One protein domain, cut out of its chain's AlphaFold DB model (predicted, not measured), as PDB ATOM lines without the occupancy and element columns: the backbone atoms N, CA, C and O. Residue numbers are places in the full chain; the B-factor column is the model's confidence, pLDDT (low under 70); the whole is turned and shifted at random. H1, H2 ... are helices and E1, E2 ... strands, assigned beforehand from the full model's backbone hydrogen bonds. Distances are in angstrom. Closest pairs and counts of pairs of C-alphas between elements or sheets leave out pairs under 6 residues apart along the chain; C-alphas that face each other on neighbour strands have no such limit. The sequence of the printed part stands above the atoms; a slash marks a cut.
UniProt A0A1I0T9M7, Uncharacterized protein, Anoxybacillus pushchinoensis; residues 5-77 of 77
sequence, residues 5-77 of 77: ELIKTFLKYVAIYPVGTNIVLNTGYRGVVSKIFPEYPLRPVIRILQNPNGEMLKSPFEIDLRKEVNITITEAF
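This is residues 5 to 77 of the 77 residues of an uncharacterized protein of Anoxybacillus pushchinoensis (UniProt A0A1I0T9M7). A single strongly twisted sheet of five strands makes the body, and helix H1 reaches away from it at one end as a thin arm, with residues 5 to 11 sticking out free. Across the sheet the strands' lines turn by 116 degrees, and the edge strand E4 bends sharply, by 89 degrees at residue 59. The printed part has 73 residues, with one named helix and five named strands along the chain as H1 E1 E2 E3 E4 E5; the sheet's order is E4 E3 E2 E1 E5, all antiparallel, and the class is mixed, helices and strands. The whole is only just compact, close to loose, with a radius of gyration of the C-alphas of 13.0 A, and it spans 45 by 22 by 19 A, the arm making much of the length.

Begin at the inner strands E2, residues 30 to 35, and E3, residues 45 to 50: they form an antiparallel hairpin at 152 degrees, where you find N 47 and O 32 at 2.8 A, within hydrogen-bond range. Next to E3 look for the edge strand E4, residues 56 to 64, antiparallel at 161 degrees, with N 48 and O 61 at 2.8 A. On the other side of E2 comes E1, residues 22 to 25, antiparallel at 114 degrees, with N 23 and O 31 at 2.8 A. Beyond it the edge strand E5, residues 73 to 76, is antiparallel to E1 at 159 degrees, with N 24 and O 75 at 2.9 A. E1 to E4 are a meander, each strand the antiparallel neighbour of the one before. E4 and E5 are apart. H1, residues 5 to 13, is not on the sheet, with 0 pairs of C-alphas within 10 A; every O i to N i+4 pair in it is within hydrogen-bond range.

Find C-alpha 56 at (-57.522, 19.237, 40.978); from there E4, the longest strand, runs 19.7 A to C-alpha 64. E3 and E2 are each 15.3 A long, E1 10.2 A and E5 7.3 A; E5 ends at C-alpha 76, at (-41.234, 23.025, 33.951). H1 begins at C-alpha 5, at (-14.027, 22.924, 40.675), and runs 12.3 A.

Look to the C-alphas of Glu 5 and Lys 58 for the two farthest apart, 45.9 A. The printed part has no cut and ends at Phe 77, the chain's last residue. The links E1 to E2 and E3 to E4 are tight, the other three are short, and no link is long. The mean pLDDT of the printed part is 88.0; residue 6 and residues 8 to 15 are under 70.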
ATOM      1  N   GLU A   5     -13.438  23.686  39.572       71.31
ATOM      2  CA  GLU A   5     -14.027  22.924  40.675       71.31
ATOM      3  C   GLU A   5     -15.259  23.622  41.270       71.31
ATOM      4  O   GLU A   5     -16.259  22.962  41.568       71.31
ATOM      5  N   LEU A   6     -15.256  24.958  41.355       68.69
ATOM      6  CA  LEU A   6     -16.426  25.730  41.780       68.69
ATOM      7  C   LEU A   6     -17.551  25.629  40.749       68.69
ATOM      8  O   LEU A   6     -18.699  25.414  41.124       68.69
ATOM      9  N   ILE A   7     -17.230  25.702  39.453       71.00
ATOM     10  CA  ILE A   7     -18.215  25.537  38.373       71.00
ATOM     11  C   ILE A   7     -18.785  24.114  38.378       71.00
ATOM     12  O   ILE A   7     -19.999  23.949  38.307       71.00
ATOM     13  N   LYS A   8     -17.949  23.078  38.524       64.62
ATOM     14  CA  LYS A   8     -18.415  21.687  38.654       64.62
ATOM     15  C   LYS A   8     -19.318  21.480  39.864       64.62
ATOM     16  O   LYS A   8     -20.324  20.781  39.760       64.62
ATOM     17  N   THR A   9     -18.960  22.070  40.999       63.41
ATOM     18  CA  THR A   9     -19.757  21.983  42.226       63.41
ATOM     19  C   THR A   9     -21.077  22.722  42.047       63.41
ATOM     20  O   THR A   9     -22.132  22.168  42.328       63.41
ATOM     21  N   PHE A  10     -21.049  23.926  41.479       65.06
ATOM     22  CA  PHE A  10     -22.251  24.706  41.210       65.06
ATOM     23  C   PHE A  10     -23.183  23.981  40.234       65.06
ATOM     24  O   PHE A  10     -24.355  23.796  40.538       65.06
ATOM     25  N   LEU A  11     -22.663  23.453  39.122       60.94
ATOM     26  CA  LEU A  11     -23.437  22.658  38.162       60.94
ATOM     27  C   LEU A  11     -23.992  21.358  38.766       60.94
ATOM     28  O   LEU A  11     -25.067  20.924  38.365       60.94
ATOM     29  N   LYS A  12     -23.307  20.749  39.745       57.66
ATOM     30  CA  LYS A  12     -23.842  19.611  40.517       57.66
ATOM     31  C   LYS A  12     -25.027  19.994  41.409       57.66
ATOM     32  O   LYS A  12     -25.868  19.141  41.672       57.66
ATOM     33  N   TYR A  13     -25.076  21.236  41.891       56.88
ATOM     34  CA  TYR A  13     -26.087  21.714  42.840       56.88
ATOM     35  C   TYR A  13     -27.189  22.576  42.216       56.88
ATOM     36  O   TYR A  13     -28.208  22.809  42.868       56.88
ATOM     37  N   VAL A  14     -27.045  23.010  40.960       63.81
ATOM     38  CA  VAL A  14     -28.154  23.571  40.182       63.81
ATOM     39  C   VAL A  14     -29.082  22.411  39.829       63.81
ATOM     40  O   VAL A  14     -28.959  21.765  38.789       63.81
ATOM     41  N   ALA A  15     -29.989  22.094  40.753       62.84
ATOM     42  CA  ALA A  15     -31.087  21.186  40.483       62.84
ATOM     43  C   ALA A  15     -31.833  21.716  39.254       62.84
ATOM     44  O   ALA A  15     -32.322  22.841  39.266       62.84
ATOM     45  N   ILE A  16     -31.893  20.911  38.193       73.88
ATOM     46  CA  ILE A  16     -32.572  21.272  36.939       73.88
ATOM     47  C   ILE A  16     -34.061  21.532  37.207       73.88
ATOM     48  O   ILE A  16     -34.660  22.418  36.606       73.88
ATOM     49  N   TYR A  17     -34.621  20.802  38.175       82.69
ATOM     50  CA  TYR A  17     -35.966  20.995  38.699       82.69
ATOM     51  C   TYR A  17     -35.885  21.138  40.225       82.69
ATOM     52  O   TYR A  17     -35.911  20.128  40.935       82.69
ATOM     53  N   PRO A  18     -35.696  22.361  40.746       84.19
ATOM     54  CA  PRO A  18     -35.698  22.612  42.180       84.19
ATOM     55  C   PRO A  18     -36.982  22.118  42.853       84.19
ATOM     56  O   PRO A  18     -38.044  22.018  42.239       84.19
ATOM     57  N   VAL A  19     -36.902  21.840  44.154       91.19
ATOM     58  CA  VAL A  19     -38.107  21.581  44.953       91.19
ATOM     59  C   VAL A  19     -39.027  22.798  44.871       91.19
ATOM     60  O   VAL A  19     -38.577  23.929  45.043       91.19
ATOM     61  N   GLY A  20     -40.312  22.559  44.614       91.56
ATOM     62  CA  GLY A  20     -41.299  23.620  44.412       91.56
ATOM     63  C   GLY A  20     -41.536  24.018  42.952       91.56
ATOM     64  O   GLY A  20     -42.493  24.741  42.697       91.56
ATOM     65  N   THR A  21     -40.740  23.533  41.995       92.62
ATOM     66  CA  THR A  21     -40.991  23.771  40.564       92.62
ATOM     67  C   THR A  21     -42.262  23.063  40.110       92.62
ATOM     68  O   THR A  21     -42.443  21.874  40.403       92.62
ATOM     69  N   ASN A  22     -43.126  23.774  39.383       94.94
ATOM     70  CA  ASN A  22     -44.306  23.172  38.778       94.94
ATOM     71  C   ASN A  22     -43.890  22.475  37.489       94.94
ATOM     72  O   ASN A  22     -43.100  23.005  36.712       94.94
ATOM     73  N   ILE A  23     -44.410  21.274  37.267       95.06
ATOM     74  CA  ILE A  23     -44.048  20.465  36.110       95.06
ATOM     75  C   ILE A  23     -45.272  19.830  35.462       95.06
ATOM     76  O   ILE A  23     -46.294  19.568  36.109       95.06
ATOM     77  N   VAL A  24     -45.124  19.539  34.174       96.06
ATOM     78  CA  VAL A  24     -46.041  18.713  33.387       96.06
ATOM     79  C   VAL A  24     -45.329  17.416  33.047       96.06
ATOM     80  O   VAL A  24     -44.171  17.420  32.626       96.06
ATOM     81  N   LEU A  25     -46.018  16.302  33.254       95.12
ATOM     82  CA  LEU A  25     -45.546  14.990  32.840       95.12
ATOM     83  C   LEU A  25     -46.042  14.668  31.429       95.12
ATOM     84  O   LEU A  25     -47.113  15.116  31.023       95.12
ATOM     85  N   ASN A  26     -45.326  13.800  30.717       95.94
ATOM     86  CA  ASN A  26     -45.739  13.279  29.406       95.94
ATOM     87  C   ASN A  26     -47.104  12.566  29.420       95.94
ATOM     88  O   ASN A  26     -47.735  12.411  28.381       95.94
ATOM     89  N   THR A  27     -47.568  12.150  30.596       94.12
ATOM     90  CA  THR A  27     -48.902  11.588  30.831       94.12
ATOM     91  C   THR A  27     -50.011  12.647  30.897       94.12
ATOM     92  O   THR A  27     -51.179  12.292  31.019       94.12
ATOM     93  N   GLY A  28     -49.671  13.939  30.850       94.88
ATOM     94  CA  GLY A  28     -50.589  15.074  30.985       94.88
ATOM     95  C   GLY A  28     -50.865  15.490  32.434       94.88
ATOM     96  O   GLY A  28     -51.429  16.557  32.668       94.88
ATOM     97  N   TYR A  29     -50.450  14.689  33.419       96.56
ATOM     98  CA  TYR A  29     -50.559  15.057  34.830       96.56
ATOM     99  C   TYR A  29     -49.683  16.267  35.153       96.56
ATOM    100  O   TYR A  29     -48.564  16.396  34.646       96.56
ATOM    101  N   ARG A  30     -50.171  17.123  36.055       97.19
ATOM    102  CA  ARG A  30     -49.420  18.282  36.545       97.19
ATOM    103  C   ARG A  30     -49.171  18.173  38.033       97.19
ATOM    104  O   ARG A  30     -50.021  17.715  38.807       97.19
ATOM    105  N   GLY A  31     -47.993  18.610  38.436       96.25
ATOM    106  CA  GLY A  31     -47.556  18.487  39.811       96.25
ATOM    107  C   GLY A  31     -46.428  19.435  40.148       96.25
ATOM    108  O   GLY A  31     -46.053  20.298  39.361       96.25
ATOM    109  N   VAL A  32     -45.895  19.242  41.343       96.62
ATOM    110  CA  VAL A  32     -44.782  20.015  41.878       96.62
ATOM    111  C   VAL A  32     -43.670  19.072  42.305       96.62
ATOM    112  O   VAL A  32     -43.937  18.000  42.855       96.62
ATOM    113  N   VAL A  33     -42.418  19.458  42.081       95.56
ATOM    114  CA  VAL A  33     -41.269  18.715  42.606       95.56
ATOM    115  C   VAL A  33     -41.325  18.729  44.134       95.56
ATOM    116  O   VAL A  33     -41.234  19.793  44.748       95.56
ATOM    117  N   SER A  34     -41.464  17.556  44.757       95.31
ATOM    118  CA  SER A  34     -41.475  17.422  46.220       95.31
ATOM    119  C   SER A  34     -40.116  17.014  46.780       95.31
ATOM    120  O   SER A  34     -39.776  17.396  47.901       95.31
ATOM    121  N   LYS A  35     -39.308  16.280  46.005       93.25
ATOM    122  CA  LYS A  35     -37.986  15.821  46.442       93.25
ATOM    123  C   LYS A  35     -37.017  15.675  45.278       93.25
ATOM    124  O   LYS A  35     -37.372  15.144  44.230       93.25
ATOM    125  N   ILE A  36     -35.773  16.077  45.506       90.00
ATOM    126  CA  ILE A  36     -34.651  15.880  44.586       90.00
ATOM    127  C   ILE A  36     -33.617  14.943  45.216       90.00
ATOM    128  O   ILE A  36     -33.505  14.867  46.441       90.00
ATOM    129  N   PHE A  37     -32.856  14.247  44.375       86.69
ATOM    130  CA  PHE A  37     -31.725  13.423  44.797       86.69
ATOM    131  C   PHE A  37     -30.470  13.917  44.070       86.69
ATOM    132  O   PHE A  37     -30.501  13.960  42.838       86.69
ATOM    133  N   PRO A  38     -29.386  14.295  44.773       80.56
ATOM    134  CA  PRO A  38     -28.155  14.784  44.145       80.56
ATOM    135  C   PRO A  38     -27.550  13.814  43.123       80.56
ATOM    136  O   PRO A  38     -26.954  14.236  42.136       80.56
ATOM    137  N   GLU A  39     -27.734  12.510  43.328       83.62
ATOM    138  CA  GLU A  39     -27.269  11.454  42.424       83.62
ATOM    139  C   GLU A  39     -28.156  11.321  41.172       83.62
ATOM    140  O   GLU A  39     -27.718  10.785  40.156       83.62
ATOM    141  N   TYR A  40     -29.396  11.826  41.233       83.31
ATOM    142  CA  TYR A  40     -30.403  11.727  40.173       83.31
ATOM    143  C   TYR A  40     -31.181  13.047  39.984       83.31
ATOM    144  O   TYR A  40     -32.406  13.073  40.144       83.31
ATOM    145  N   PRO A  41     -30.517  14.152  39.595       79.12
ATOM    146  CA  PRO A  41     -31.153  15.471  39.491       79.12
ATOM    147  C   PRO A  41     -32.261  15.539  38.423       79.12
ATOM    148  O   PRO A  41     -33.136  16.396  38.490       79.12
ATOM    149  N   LEU A  42     -32.249  14.614  37.457       84.31
ATOM    150  CA  LEU A  42     -33.255  14.479  36.395       84.31
ATOM    151  C   LEU A  42     -34.425  13.548  36.755       84.31
ATOM    152  O   LEU A  42     -35.347  13.387  35.953       84.31
ATOM    153  N   ARG A  43     -34.378  12.886  37.917       90.12
ATOM    154  CA  ARG A  43     -35.414  11.950  38.378       90.12
ATOM    155  C   ARG A  43     -35.891  12.318  39.791       90.12
ATOM    156  O   ARG A  43     -35.635  11.575  40.740       90.12
ATOM    157  N   PRO A  44     -36.549  13.479  39.950       93.12
ATOM    158  CA  PRO A  44     -37.155  13.867  41.216       93.12
ATOM    159  C   PRO A  44     -38.385  13.018  41.573       93.12
ATOM    160  O   PRO A  44     -38.935  12.288  40.746       93.12
ATOM    161  N   VAL A  45     -38.848  13.176  42.813       95.62
ATOM    162  CA  VAL A  45     -40.212  12.812  43.211       95.62
ATOM    163  C   VAL A  45     -41.127  13.996  42.930       95.62
ATOM    164  O   VAL A  45     -40.831  15.130  43.322       95.62
ATOM    165  N   ILE A  46     -42.237  13.724  42.253       96.06
ATOM    166  CA  ILE A  46     -43.250  14.710  41.894       96.06
ATOM    167  C   ILE A  46     -44.510  14.437  42.700       96.06
ATOM    168  O   ILE A  46     -45.034  13.326  42.672       96.06
ATOM    169  N   ARG A  47     -45.050  15.463  43.351       97.31
ATOM    170  CA  ARG A  47     -46.392  15.426  43.929       97.31
ATOM    171  C   ARG A  47     -47.412  15.906  42.905       97.31
ATOM    172  O   ARG A  47     -47.386  17.065  42.497       97.31
ATOM    173  N   ILE A  48     -48.312  15.018  42.509       97.50
ATOM    174  CA  ILE A  48     -49.345  15.265  41.507       97.50
ATOM    175  C   ILE A  48     -50.520  15.995  42.141       97.50
ATOM    176  O   ILE A  48     -51.054  15.567  43.164       97.50
ATOM    177  N   LEU A  49     -50.914  17.102  41.518       97.00
ATOM    178  CA  LEU A  49     -51.973  17.990  41.997       97.00
ATOM    179  C   LEU A  49     -53.153  18.035  41.031       97.00
ATOM    180  O   LEU A  49     -54.285  18.189  41.482       97.00
ATOM    181  N   GLN A  50     -52.903  17.881  39.727       97.31
ATOM    182  CA  GLN A  50     -53.938  17.899  38.698       97.31
ATOM    183  C   GLN A  50     -53.829  16.700  37.765       97.31
ATOM    184  O   GLN A  50     -52.730  16.256  37.418       97.31
ATOM    185  N   ASN A  51     -54.987  16.199  37.343       95.62
ATOM    186  CA  ASN A  51     -55.085  15.176  36.311       95.62
ATOM    187  C   ASN A  51     -54.907  15.777  34.895       95.62
ATOM    188  O   ASN A  51     -54.881  17.002  34.745       95.62
ATOM    189  N   PRO A  52     -54.812  14.940  33.845       95.62
ATOM    190  CA  PRO A  52     -54.683  15.414  32.465       95.62
ATOM    191  C   PRO A  52     -55.858  16.266  31.966       95.62
ATOM    192  O   PRO A  52     -55.688  17.060  31.044       95.62
ATOM    193  N   ASN A  53     -57.031  16.154  32.596       94.56
ATOM    194  CA  ASN A  53     -58.207  16.972  32.284       94.56
ATOM    195  C   ASN A  53     -58.136  18.372  32.925       94.56
ATOM    196  O   ASN A  53     -59.032  19.188  32.720       94.56
ATOM    197  N   GLY A  54     -57.087  18.664  33.704       92.88
ATOM    198  CA  GLY A  54     -56.916  19.928  34.424       92.88
ATOM    199  C   GLY A  54     -57.666  19.999  35.756       92.88
ATOM    200  O   GLY A  54     -57.688  21.055  36.387       92.88
ATOM    201  N   GLU A  55     -58.264  18.901  36.214       95.94
ATOM    202  CA  GLU A  55     -58.999  18.865  37.475       95.94
ATOM    203  C   GLU A  55     -58.042  18.657  38.650       95.94
ATOM    204  O   GLU A  55     -57.163  17.791  38.615       95.94
ATOM    205  N   MET A  56     -58.250  19.421  39.724       96.00
ATOM    206  CA  MET A  56     -57.522  19.237  40.978       96.00
ATOM    207  C   MET A  56     -57.879  17.892  41.613       96.00
ATOM    208  O   MET A  56     -59.048  17.577  41.850       96.00
ATOM    209  N   LEU A  57     -56.857  17.111  41.947       94.31
ATOM    210  CA  LEU A  57     -57.019  15.853  42.659       94.31
ATOM    211  C   LEU A  57     -57.451  16.125  44.103       94.31
ATOM    212  O   LEU A  57     -56.781  16.846  44.839       94.31
ATOM    213  N   LYS A  58     -58.537  15.476  44.542       93.38
ATOM    214  CA  LYS A  58     -58.981  15.500  45.950       93.38
ATOM    215  C   LYS A  58     -57.937  14.918  46.906       93.38
ATOM    216  O   LYS A  58     -57.881  15.298  48.070       93.38
ATOM    217  N   SER A  59     -57.121  13.992  46.410       94.19
ATOM    218  CA  SER A  59     -56.046  13.352  47.162       94.19
ATOM    219  C   SER A  59     -54.782  13.339  46.303       94.19
ATOM    220  O   SER A  59     -54.634  12.460  45.453       94.19
ATOM    221  N   PRO A  60     -53.893  14.333  46.480       94.81
ATOM    222  CA  PRO A  60     -52.582  14.342  45.849       94.81
ATOM    223  C   PRO A  60     -51.784  13.083  46.186       94.81
ATOM    224  O   PRO A  60     -51.834  12.594  47.316       94.81
ATOM    225  N   PHE A  61     -51.007  12.595  45.226       95.56
ATOM    226  CA  PHE A  61     -50.108  11.456  45.406       95.56
ATOM    227  C   PHE A  61     -48.729  11.767  44.830       95.56
ATOM    228  O   PHE A  61     -48.561  12.734  44.088       95.56
ATOM    229  N   GLU A  62     -47.734  10.963  45.188       96.06
ATOM    230  CA  GLU A  62     -46.362  11.146  44.730       96.06
ATOM    231  C   GLU A  62     -45.963  10.096  43.697       96.06
ATOM    232  O   GLU A  62     -46.310   8.922  43.816       96.06
ATOM    233  N   ILE A  63     -45.196  10.530  42.701       95.06
ATOM    234  CA  ILE A  63     -44.562   9.679  41.699       95.06
ATOM    235  C   ILE A  63     -43.052   9.844  41.830       95.06
ATOM    236  O   ILE A  63     -42.520  10.942  41.680       95.06
ATOM    237  N   ASP A  64     -42.355   8.740  42.084       94.62
ATOM    238  CA  ASP A  64     -40.896   8.687  42.054       94.62
ATOM    239  C   ASP A  64     -40.430   8.357  40.631       94.62
ATOM    240  O   ASP A  64     -40.508   7.205  40.194       94.62
ATOM    241  N   LEU A  65     -39.917   9.354  39.906       92.44
ATOM    242  CA  LEU A  65     -39.479   9.170  38.518       92.44
ATOM    243  C   LEU A  65     -38.265   8.234  38.390       92.44
ATOM    244  O   LEU A  65     -37.949   7.781  37.292       92.44
ATOM    245  N   ARG A  66     -37.579   7.898  39.492       92.00
ATOM    246  CA  ARG A  66     -36.525   6.866  39.474       92.00
ATOM    247  C   ARG A  66     -37.108   5.466  39.301       92.00
ATOM    248  O   ARG A  66     -36.416   4.592  38.789       92.00
ATOM    249  N   LYS A  67     -38.350   5.254  39.750       93.31
ATOM    250  CA  LYS A  67     -39.074   3.980  39.626       93.31
ATOM    251  C   LYS A  67     -39.860   3.911  38.317       93.31
ATOM    252  O   LYS A  67     -39.931   2.851  37.709       93.31
ATOM    253  N   GLU A  68     -40.380   5.048  37.861       90.75
ATOM    254  CA  GLU A  68     -41.209   5.152  36.658       90.75
ATOM    255  C   GLU A  68     -40.404   5.606  35.433       90.75
ATOM    256  O   GLU A  68     -40.406   6.775  35.052       90.75
ATOM    257  N   VAL A  69     -39.719   4.668  34.774       84.44
ATOM    258  CA  VAL A  69     -38.822   4.970  33.638       84.44
ATOM    259  C   VAL A  69     -39.524   5.534  32.396       84.44
ATOM    260  O   VAL A  69     -38.883   6.218  31.599       84.44
ATOM    261  N   ASN A  70     -40.824   5.269  32.236       92.44
ATOM    262  CA  ASN A  70     -41.631   5.715  31.093       92.44
ATOM    263  C   ASN A  70     -42.260   7.103  31.300       92.44
ATOM    264  O   ASN A  70     -42.857   7.655  30.373       92.44
ATOM    265  N   ILE A  71     -42.155   7.655  32.511       93.25
ATOM    266  CA  ILE A  71     -42.714   8.958  32.851       93.25
ATOM    267  C   ILE A  71     -41.597   9.997  32.789       93.25
ATOM    268  O   ILE A  71     -40.557   9.870  33.437       93.25
ATOM    269  N   THR A  72     -41.814  11.041  31.998       91.94
ATOM    270  CA  THR A  72     -40.840  12.114  31.783       91.94
ATOM    271  C   THR A  72     -41.476  13.477  32.003       91.94
ATOM    272  O   THR A  72     -42.686  13.643  31.866       91.94
ATOM    273  N   ILE A  73     -40.649  14.456  32.365       92.62
ATOM    274  CA  ILE A  73     -41.056  15.856  32.487       92.62
ATOM    275  C   ILE A  73     -41.035  16.464  31.085       92.62
ATOM    276  O   ILE A  73     -39.995  16.434  30.424       92.62
ATOM    277  N   THR A  74     -42.170  16.988  30.627       93.56
ATOM    278  CA  THR A  74     -42.284  17.672  29.329       93.56
ATOM    279  C   THR A  74     -42.121  19.177  29.464       93.56
ATOM    280  O   THR A  74     -41.552  19.804  28.577       93.56
ATOM    281  N   GLU A  75     -42.582  19.756  30.573       92.69
ATOM    282  CA  GLU A  75     -42.518  21.196  30.831       92.69
ATOM    283  C   GLU A  75     -42.231  21.462  32.313       92.69
ATOM    284  O   GLU A  75     -42.646  20.684  33.177       92.69
ATOM    285  N   ALA A  76     -41.526  22.557  32.601       90.62
ATOM    286  CA  ALA A  76     -41.234  23.025  33.951       90.62
ATOM    287  C   ALA A  76     -41.290  24.556  34.005       90.62
ATOM    288  O   ALA A  76     -40.768  25.212  33.099       90.62
ATOM    289  N   PHE A  77     -41.927  25.103  35.041       86.94
ATOM    290  CA  PHE A  77     -42.184  26.537  35.198       86.94
ATOM    291  C   PHE A  77     -42.359  26.961  36.663       86.94
ATOM    292  O   PHE A  77     -42.705  26.118  37.530       86.94
TER     293      PHE A  77